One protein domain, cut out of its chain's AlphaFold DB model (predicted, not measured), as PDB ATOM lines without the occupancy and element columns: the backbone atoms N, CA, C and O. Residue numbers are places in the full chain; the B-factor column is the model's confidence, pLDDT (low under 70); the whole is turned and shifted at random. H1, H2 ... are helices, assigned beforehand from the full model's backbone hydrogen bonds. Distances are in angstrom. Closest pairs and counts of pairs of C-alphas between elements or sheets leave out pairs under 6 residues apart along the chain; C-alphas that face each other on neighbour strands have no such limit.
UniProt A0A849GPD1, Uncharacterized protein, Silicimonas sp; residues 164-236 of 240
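What this domain is: This is residues 164 to 236 of the 240 residues of an uncharacterized protein of Silicimonas sp (UniProt A0A849GPD1). The short helix H1 is the core of an elongated, all-helix domain, with H4, H5 and H6 packed round it. From H1 the backbone runs out along H2 to H3 at one far end and folds back through H4 and H5, while H6 lies at the other end. The printed part has 73 residues with six named helices, H1 to H6 in chain order, and no named strand. It is compact, with a radius of gyration of the C-alphas of 12.5 A, and spans 37 by 24 by 19 A.

How they stand to each other: H1, residues 166 to 172, is the hub, touching three helices. H2, residues 175 to 184, is close to H1 but not clearly touching, with the closest C-alphas, Phe 170 and Ile 178, 7.2 A apart. H3, residues 188 to 194, is apart from H1. H4, residues 198 to 205, touches H1 at a steep tilt of 48 degrees, closest at C-alphas 166 and 199, 6.5 A. H5, residues 208 to 213, touches H1 at a shallow tilt of 21 degrees, the same way, closest at C-alphas 171 and 213, 5.1 A. H6, residues 225 to 234, touches H1 at a steep tilt of 61 degrees, opposite ways, closest at C-alphas 168 and 229, 6.9 A. H4 and H5 touch only at the corner, closest at C-alphas 203 and 209, 4.1 A. Every O i to N i+4 pair is within hydrogen-bond range in H1, H2, H4, H5 and H6; in H3, 2 of 3 are.

Where its parts are: H1 begins at C-alpha 166 (12.627, 1.098, 28.561). H2 and H6 are each 14.3 A long, H4 10.3 A. H6 ends at C-alpha 234 (25.594, -8.195, 29.468).

The domain as a whole: The C-alphas farthest apart, Arg 189 and Pro 223, are 37.7 A apart. The link from H5 to H6 is long, with 11 residues; the other four are tight. The printed part has no cut, and no printed residue is under 70 in pLDDT.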
ATOM      1  N   ARG A 164       9.837  -0.821  22.679       83.62
ATOM      2  CA  ARG A 164       9.620  -2.233  23.057       83.62
ATOM      3  C   ARG A 164      10.027  -2.559  24.504       83.62
ATOM      4  O   ARG A 164       9.602  -3.564  25.068       83.62
ATOM      5  N   ALA A 165      10.957  -1.776  25.056       90.88
ATOM      6  CA  ALA A 165      11.424  -1.872  26.433       90.88
ATOM      7  C   ALA A 165      12.139  -0.575  26.837       90.88
ATOM      8  O   ALA A 165      12.928  -0.025  26.063       90.88
ATOM      9  N   MET A 166      11.974  -0.129  28.083       94.06
ATOM     10  CA  MET A 166      12.627   1.098  28.561       94.06
ATOM     11  C   MET A 166      14.156   1.146  28.450       94.06
ATOM     12  O   MET A 166      14.679   2.216  28.138       94.06
ATOM     13  N   PRO A 167      14.918   0.059  28.683       95.38
ATOM     14  CA  PRO A 167      16.349   0.093  28.407       95.38
ATOM     15  C   PRO A 167      16.656   0.431  26.938       95.38
ATOM     16  O   PRO A 167      17.597   1.172  26.673       95.38
ATOM     17  N   LEU A 168      15.866  -0.073  25.979       93.44
ATOM     18  CA  LEU A 168      16.052   0.252  24.559       93.44
ATOM     19  C   LEU A 168      15.729   1.714  24.273       93.44
ATOM     20  O   LEU A 168      16.467   2.350  23.524       93.44
ATOM     21  N   TYR A 169      14.677   2.248  24.900       93.44
ATOM     22  CA  TYR A 169      14.362   3.670  24.820       93.44
ATOM     23  C   TYR A 169      15.558   4.516  25.258       93.44
ATOM     24  O   TYR A 169      16.065   5.322  24.486       93.44
ATOM     25  N   PHE A 170      16.107   4.252  26.448       95.19
ATOM     26  CA  PHE A 170      17.277   4.984  26.930       95.19
ATOM     27  C   PHE A 170      18.503   4.817  26.032       95.19
ATOM     28  O   PHE A 170      19.270   5.764  25.915       95.19
ATOM     29  N   ALA A 171      18.695   3.668  25.381       94.50
ATOM     30  CA  ALA A 171      19.820   3.466  24.473       94.50
ATOM     31  C   ALA A 171      19.697   4.239  23.148       94.50
ATOM     32  O   ALA A 171      20.719   4.677  22.629       94.50
ATOM     33  N   ARG A 172      18.482   4.386  22.599       91.44
ATOM     34  CA  ARG A 172      18.260   4.908  21.236       91.44
ATOM     35  C   ARG A 172      17.724   6.336  21.176       91.44
ATOM     36  O   ARG A 172      18.032   7.040  20.224       91.44
ATOM     37  N   ALA A 173      16.916   6.740  22.152       90.19
ATOM     38  CA  ALA A 173      16.202   8.010  22.110       90.19
ATOM     39  C   ALA A 173      17.160   9.211  22.097       90.19
ATOM     40  O   ALA A 173      18.244   9.172  22.713       90.19
ATOM     41  N   SER A 174      16.737  10.288  21.435       89.75
ATOM     42  CA  SER A 174      17.484  11.546  21.381       89.75
ATOM     43  C   SER A 174      17.666  12.145  22.786       89.75
ATOM     44  O   SER A 174      17.033  11.722  23.757       89.75
ATOM     45  N   ASP A 175      18.585  13.104  22.950       91.25
ATOM     46  CA  ASP A 175      18.682  13.815  24.240       91.25
ATOM     47  C   ASP A 175      17.407  14.608  24.542       91.25
ATOM     48  O   ASP A 175      17.012  14.699  25.705       91.25
ATOM     49  N   GLU A 176      16.753  15.132  23.504       90.25
ATOM     50  CA  GLU A 176      15.499  15.868  23.616       90.25
ATOM     51  C   GLU A 176      14.377  14.971  24.149       90.25
ATOM     52  O   GLU A 176      13.744  15.313  25.146       90.25
ATOM     53  N   ASP A 177      14.210  13.770  23.590       89.94
ATOM     54  CA  ASP A 177      13.194  12.805  24.031       89.94
ATOM     55  C   ASP A 177      13.415  12.340  25.474       89.94
ATOM     56  O   ASP A 177      12.468  12.148  26.245       89.94
ATOM     57  N   ILE A 178      14.678  12.161  25.881       93.19
ATOM     58  CA  ILE A 178      15.007  11.846  27.275       93.19
ATOM     59  C   ILE A 178      14.690  13.022  28.190       93.19
ATOM     60  O   ILE A 178      14.136  12.809  29.270       93.19
ATOM     61  N   SER A 179      15.035  14.242  27.783       93.69
ATOM     62  CA  SER A 179      14.738  15.446  28.557       93.69
ATOM     63  C   SER A 179      13.227  15.622  28.726       93.69
ATOM     64  O   SER A 179      12.752  15.797  29.849       93.69
ATOM     65  N   ARG A 180      12.462  15.430  27.649       93.00
ATOM     66  CA  ARG A 180      11.000  15.502  27.644       93.00
ATOM     67  C   ARG A 180      10.366  14.418  28.512       93.00
ATOM     68  O   ARG A 180       9.484  14.716  29.318       93.00
ATOM     69  N   LEU A 181      10.860  13.176  28.441       94.38
ATOM     70  CA  LEU A 181      10.442  12.109  29.358       94.38
ATOM     71  C   LEU A 181      10.690  12.509  30.820       94.38
ATOM     72  O   LEU A 181       9.822  12.305  31.667       94.38
ATOM     73  N   GLN A 182      11.867  13.058  31.133       94.69
ATOM     74  CA  GLN A 182      12.214  13.474  32.494       94.69
ATOM     75  C   GLN A 182      11.309  14.602  32.996       94.69
ATOM     76  O   GLN A 182      10.873  14.547  34.146       94.69
ATOM     77  N   GLU A 183      10.994  15.577  32.145       95.19
ATOM     78  CA  GLU A 183      10.082  16.678  32.450       95.19
ATOM     79  C   GLU A 183       8.662  16.168  32.739       95.19
ATOM     80  O   GLU A 183       8.113  16.436  33.810       95.19
ATOM     81  N   ILE A 184       8.099  15.346  31.847       93.88
ATOM     82  CA  ILE A 184       6.754  14.764  31.998       93.88
ATOM     83  C   ILE A 184       6.677  13.874  33.246       93.88
ATOM     84  O   ILE A 184       5.664  13.846  33.953       93.88
ATOM     85  N   ALA A 185       7.760  13.161  33.555       95.75
ATOM     86  CA  ALA A 185       7.854  12.265  34.698       95.75
ATOM     87  C   ALA A 185       8.192  12.980  36.027       95.75
ATOM     88  O   ALA A 185       8.179  12.326  37.081       95.75
ATOM     89  N   ALA A 186       8.501  14.283  36.020       96.69
ATOM     90  CA  ALA A 186       8.923  15.031  37.207       96.69
ATOM     91  C   ALA A 186       7.804  15.289  38.241       96.69
ATOM     92  O   ALA A 186       8.070  15.117  39.441       96.69
ATOM     93  N   PRO A 187       6.562  15.663  37.859       97.69
ATOM     94  CA  PRO A 187       5.507  15.975  38.817       97.69
ATOM     95  C   PRO A 187       5.210  14.810  39.769       97.69
ATOM     96  O   PRO A 187       5.009  13.669  39.351       97.69
ATOM     97  N   ASN A 188       5.094  15.102  41.069       96.75
ATOM     98  CA  ASN A 188       4.946  14.076  42.112       96.75
ATOM     99  C   ASN A 188       3.753  13.130  41.894       96.75
ATOM    100  O   ASN A 188       3.857  11.946  42.215       96.75
ATOM    101  N   ARG A 189       2.636  13.629  41.342       97.31
ATOM    102  CA  ARG A 189       1.466  12.793  41.019       97.31
ATOM    103  C   ARG A 189       1.806  11.707  39.992       97.31
ATOM    104  O   ARG A 189       1.454  10.553  40.202       97.31
ATOM    105  N   ILE A 190       2.565  12.059  38.953       96.25
ATOM    106  CA  ILE A 190       2.984  11.154  37.877       96.25
ATOM    107  C   ILE A 190       4.054  10.202  38.402       96.25
ATOM    108  O   ILE A 190       3.938   8.988  38.266       96.25
ATOM    109  N   LYS A 191       5.037  10.736  39.133       96.62
ATOM    110  CA  LYS A 191       6.098   9.955  39.776       96.62
ATOM    111  C   LYS A 191       5.584   8.839  40.677       96.62
ATOM    112  O   LYS A 191       6.190   7.771  40.713       96.62
ATOM    113  N   LYS A 192       4.499   9.063  41.424       96.88
ATOM    114  CA  LYS A 192       3.885   8.016  42.258       96.88
ATOM    115  C   LYS A 192       3.353   6.859  41.412       96.88
ATOM    116  O   LYS A 192       3.603   5.715  41.773       96.88
ATOM    117  N   VAL A 193       2.693   7.161  40.292       96.56
ATOM    118  CA  VAL A 193       2.160   6.157  39.361       96.56
ATOM    119  C   VAL A 193       3.295   5.433  38.641       96.56
ATOM    120  O   VAL A 193       3.391   4.220  38.740       96.56
ATOM    121  N   LEU A 194       4.232   6.148  38.010       95.19
ATOM    122  CA  LEU A 194       5.310   5.514  37.238       95.19
ATOM    123  C   LEU A 194       6.222   4.621  38.095       95.19
ATOM    124  O   LEU A 194       6.819   3.676  37.594       95.19
ATOM    125  N   LYS A 195       6.335   4.882  39.404       95.81
ATOM    126  CA  LYS A 195       7.127   4.044  40.313       95.81
ATOM    127  C   LYS A 195       6.520   2.668  40.608       95.81
ATOM    128  O   LYS A 195       7.248   1.840  41.162       95.81
ATOM    129  N   THR A 196       5.242   2.429  40.297       96.25
ATOM    130  CA  THR A 196       4.609   1.111  40.490       96.25
ATOM    131  C   THR A 196       5.133   0.087  39.485       96.25
ATOM    132  O   THR A 196       5.232  -1.091  39.816       96.25
ATOM    133  N   HIS A 197       5.562   0.539  38.305       94.69
ATOM    134  CA  HIS A 197       6.217  -0.286  37.300       94.69
ATOM    135  C   HIS A 197       7.743  -0.259  37.498       94.69
ATOM    136  O   HIS A 197       8.385   0.798  37.474       94.69
ATOM    137  N   GLU A 198       8.353  -1.422  37.748       95.75
ATOM    138  CA  GLU A 198       9.769  -1.485  38.125       95.75
ATOM    139  C   GLU A 198      10.731  -0.933  37.051       95.75
ATOM    140  O   GLU A 198      11.615  -0.149  37.429       95.75
ATOM    141  N   PRO A 199      10.587  -1.263  35.750       95.06
ATOM    142  CA  PRO A 199      11.403  -0.673  34.691       95.06
ATOM    143  C   PRO A 199      11.393   0.860  34.711       95.06
ATOM    144  O   PRO A 199      12.464   1.471  34.728       95.06
ATOM    145  N   PHE A 200      10.221   1.495  34.826       95.56
ATOM    146  CA  PHE A 200      10.098   2.957  34.935       95.56
ATOM    147  C   PHE A 200      10.805   3.487  36.178       95.56
ATOM    148  O   PHE A 200      11.639   4.392  36.090       95.56
ATOM    149  N   ARG A 201      10.559   2.872  37.341       96.94
ATOM    150  CA  ARG A 201      11.213   3.252  38.599       96.94
ATOM    151  C   ARG A 201      12.736   3.260  38.479       96.94
ATOM    152  O   ARG A 201      13.388   4.205  38.928       96.94
ATOM    153  N   ARG A 202      13.303   2.190  37.923       97.25
ATOM    154  CA  ARG A 202      14.750   1.973  37.835       97.25
ATOM    155  C   ARG A 202      15.396   2.880  36.791       97.25
ATOM    156  O   ARG A 202      16.435   3.479  37.075       97.25
ATOM    157  N   MET A 203      14.782   2.976  35.613       96.50
ATOM    158  CA  MET A 203      15.334   3.701  34.470       96.50
ATOM    159  C   MET A 203      15.225   5.211  34.643       96.50
ATOM    160  O   MET A 203      16.237   5.897  34.520       96.50
ATOM    161  N   ILE A 204      14.039   5.704  35.007       96.44
ATOM    162  CA  ILE A 204      13.744   7.139  35.071       96.44
ATOM    163  C   ILE A 204      14.285   7.755  36.369       96.44
ATOM    164  O   ILE A 204      14.885   8.824  36.334       96.44
ATOM    165  N   TYR A 205      14.120   7.087  37.519       97.00
ATOM    166  CA  TYR A 205      14.371   7.722  38.825       97.00
ATOM    167  C   TYR A 205      15.590   7.214  39.600       97.00
ATOM    168  O   TYR A 205      16.017   7.885  40.534       97.00
ATOM    169  N   GLN A 206      16.133   6.033  39.286       96.00
ATOM    170  CA  GLN A 206      17.249   5.432  40.042       96.00
ATOM    171  C   GLN A 206      18.544   5.337  39.221       96.00
ATOM    172  O   GLN A 206      19.416   4.514  39.504       96.00
ATOM    173  N   GLY A 207      18.664   6.167  38.182       95.00
ATOM    174  CA  GLY A 207      19.898   6.351  37.418       95.00
ATOM    175  C   GLY A 207      20.294   5.187  36.507       95.00
ATOM    176  O   GLY A 207      21.336   5.275  35.861       95.00
ATOM    177  N   ARG A 208      19.501   4.105  36.397       97.25
ATOM    178  CA  ARG A 208      19.825   3.025  35.445       97.25
ATOM    179  C   ARG A 208      19.704   3.480  33.994       97.25
ATOM    180  O   ARG A 208      20.513   3.043  33.187       97.25
ATOM    181  N   GLY A 209      18.781   4.388  33.678       96.81
ATOM    182  CA  GLY A 209      18.642   4.930  32.325       96.81
ATOM    183  C   GLY A 209      19.899   5.676  31.870       96.81
ATOM    184  O   GLY A 209      20.412   5.418  30.786       96.81
ATOM    185  N   ALA A 210      20.475   6.509  32.744       96.56
ATOM    186  CA  ALA A 210      21.751   7.179  32.484       96.56
ATOM    187  C   ALA A 210      22.910   6.183  32.302       96.56
ATOM    188  O   ALA A 210      23.740   6.357  31.412       96.56
ATOM    189  N   LYS A 211      22.939   5.098  33.092       97.56
ATOM    190  CA  LYS A 211      23.927   4.021  32.915       97.56
ATOM    191  C   LYS A 211      23.785   3.327  31.564       97.56
ATOM    192  O   LYS A 211      24.798   3.074  30.930       97.56
ATOM    193  N   VAL A 212      22.556   3.043  31.121       97.25
ATOM    194  CA  VAL A 212      22.306   2.481  29.785       97.25
ATOM    195  C   VAL A 212      22.783   3.446  28.704       97.25
ATOM    196  O   VAL A 212      23.508   3.018  27.814       97.25
ATOM    197  N   ARG A 213      22.448   4.739  28.809       95.50
ATOM    198  CA  ARG A 213      22.904   5.772  27.863       95.50
ATOM    199  C   ARG A 213      24.419   5.810  27.723       95.50
ATOM    200  O   ARG A 213      24.918   5.829  26.609       95.50
ATOM    201  N   ALA A 214      25.144   5.740  28.836       96.50
ATOM    202  CA  ALA A 214      26.606   5.755  28.836       96.50
ATOM    203  C   ALA A 214      27.250   4.541  28.135       96.50
ATOM    204  O   ALA A 214      28.441   4.573  27.838       96.50
ATOM    205  N   LEU A 215      26.496   3.466  27.863       96.25
ATOM    206  CA  LEU A 215      27.006   2.323  27.106       96.25
ATOM    207  C   LEU A 215      27.110   2.601  25.606       96.25
ATOM    208  O   LEU A 215      27.797   1.846  24.922       96.25
ATOM    209  N   PHE A 216      26.419   3.607  25.076       95.75
ATOM    210  CA  PHE A 216      26.271   3.782  23.638       95.75
ATOM    211  C   PHE A 216      26.735   5.164  23.195       95.75
ATOM    212  O   PHE A 216      26.378   6.179  23.789       95.75
ATOM    213  N   ASP A 217      27.514   5.186  22.115       92.19
ATOM    214  CA  ASP A 217      27.732   6.407  21.355       92.19
ATOM    215  C   ASP A 217      26.500   6.645  20.478       92.19
ATOM    216  O   ASP A 217      26.147   5.810  19.646       92.19
ATOM    217  N   ARG A 218      25.824   7.773  20.687       86.50
ATOM    218  CA  ARG A 218      24.570   8.102  19.997       86.50
ATOM    219  C   ARG A 218      24.785   8.425  18.525       86.50
ATOM    220  O   ARG A 218      23.875   8.218  17.734       86.50
ATOM    221  N   ALA A 219      25.977   8.897  18.162       88.12
ATOM    222  CA  ALA A 219      26.337   9.128  16.767       88.12
ATOM    223  C   ALA A 219      26.703   7.822  16.040       88.12
ATOM    224  O   ALA A 219      26.809   7.809  14.817       88.12
ATOM    225  N   ASN A 220      26.899   6.726  16.782       91.75
ATOM    226  CA  ASN A 220      27.345   5.445  16.248       91.75
ATOM    227  C   ASN A 220      26.699   4.274  17.008       91.75
ATOM    228  O   ASN A 220      27.367   3.459  17.659       91.75
ATOM    229  N   LEU A 221      25.367   4.219  16.961       91.81
ATOM    230  CA  LEU A 221      24.617   3.115  17.547       91.81
ATOM    231  C   LEU A 221      24.876   1.815  16.768       91.81
ATOM    232  O   LEU A 221      25.022   1.842  15.547       91.81
ATOM    233  N   PRO A 222      24.892   0.650  17.446       92.75
ATOM    234  CA  PRO A 222      24.902  -0.628  16.752       92.75
ATOM    235  C   PRO A 222      23.744  -0.720  15.744       92.75
ATOM    236  O   PRO A 222      22.629  -0.323  16.081       92.75
ATOM    237  N   PRO A 223      23.966  -1.310  14.558       86.56
ATOM    238  CA  PRO A 223      23.006  -1.263  13.452       86.56
ATOM    239  C   PRO A 223      21.744  -2.105  13.678       86.56
ATOM    240  O   PRO A 223      20.808  -2.018  12.897       86.56
ATOM    241  N   THR A 224      21.715  -2.950  14.714       88.06
ATOM    242  CA  THR A 224      20.568  -3.818  15.014       88.06
ATOM    243  C   THR A 224      20.141  -3.671  16.466       88.06
ATOM    244  O   THR A 224      20.982  -3.627  17.378       88.06
ATOM    245  N   GLU A 225      18.832  -3.703  16.720       89.94
ATOM    246  CA  GLU A 225      18.296  -3.701  18.083       89.94
ATOM    247  C   GLU A 225      18.814  -4.904  18.889       89.94
ATOM    248  O   GLU A 225      19.112  -4.785  20.081       89.94
ATOM    249  N   LYS A 226      19.015  -6.058  18.235       90.94
ATOM    250  CA  LYS A 226      19.589  -7.265  18.857       90.94
ATOM    251  C   LYS A 226      20.961  -6.994  19.479       90.94
ATOM    252  O   LYS A 226      21.207  -7.439  20.603       90.94
ATOM    253  N   ALA A 227      21.839  -6.259  18.793       93.50
ATOM    254  CA  ALA A 227      23.161  -5.912  19.312       93.50
ATOM    255  C   ALA A 227      23.069  -4.977  20.530       93.50
ATOM    256  O   ALA A 227      23.725  -5.225  21.548       93.50
ATOM    257  N   ILE A 228      22.197  -3.964  20.468       94.56
ATOM    258  CA  ILE A 228      21.918  -3.047  21.586       94.56
ATOM    259  C   ILE A 228      21.413  -3.839  22.799       94.56
ATOM    260  O   ILE A 228      21.987  -3.770  23.888       94.56
ATOM    261  N   ARG A 229      20.385  -4.670  22.598       94.62
ATOM    262  CA  ARG A 229      19.785  -5.524  23.628       94.62
ATOM    263  C   ARG A 229      20.811  -6.439  24.287       94.62
ATOM    264  O   ARG A 229      20.840  -6.536  25.514       94.62
ATOM    265  N   ASN A 230      21.653  -7.108  23.502       95.38
ATOM    266  CA  ASN A 230      22.666  -8.023  24.028       95.38
ATOM    267  C   ASN A 230      23.696  -7.293  24.899       95.38
ATOM    268  O   ASN A 230      24.051  -7.792  25.967       95.38
ATOM    269  N   ARG A 231      24.118  -6.087  24.497       96.56
ATOM    270  CA  ARG A 231      25.019  -5.256  25.305       96.56
ATOM    271  C   ARG A 231      24.371  -4.845  26.628       96.56
ATOM    272  O   ARG A 231      24.980  -5.032  27.674       96.56
ATOM    273  N   ILE A 232      23.117  -4.389  26.614       97.00
ATOM    274  CA  ILE A 232      22.370  -4.032  27.836       97.00
ATOM    275  C   ILE A 232      22.211  -5.240  28.776       97.00
ATOM    276  O   ILE A 232      22.367  -5.108  29.994       97.00
ATOM    277  N   LYS A 233      21.909  -6.426  28.225       96.44
ATOM    278  CA  LYS A 233      21.804  -7.679  28.993       96.44
ATOM    279  C   LYS A 233      23.128  -8.048  29.657       96.44
ATOM    280  O   LYS A 233      23.124  -8.398  30.835       96.44
ATOM    281  N   ARG A 234      24.249  -7.923  28.938       96.94
ATOM    282  CA  ARG A 234      25.594  -8.195  29.468       96.94
ATOM    283  C   ARG A 234      25.925  -7.321  30.680       96.94
ATOM    284  O   ARG A 234      26.460  -7.826  31.658       96.94
ATOM    285  N   GLU A 235      25.508  -6.057  30.656       96.88
ATOM    286  CA  GLU A 235      25.684  -5.114  31.772       96.88
ATOM    287  C   GLU A 235      24.613  -5.251  32.875       96.88
ATOM    288  O   GLU A 235      24.568  -4.452  33.810       96.88
ATOM    289  N   ARG A 236      23.730  -6.261  32.795       96.38
ATOM    290  CA  ARG A 236      22.642  -6.524  33.760       96.38
ATOM    291  C   ARG A 236      21.676  -5.345  33.937       96.38
ATOM    292  O   ARG A 236      21.082  -5.160  35.001       96.38
TER     293      ARG A 236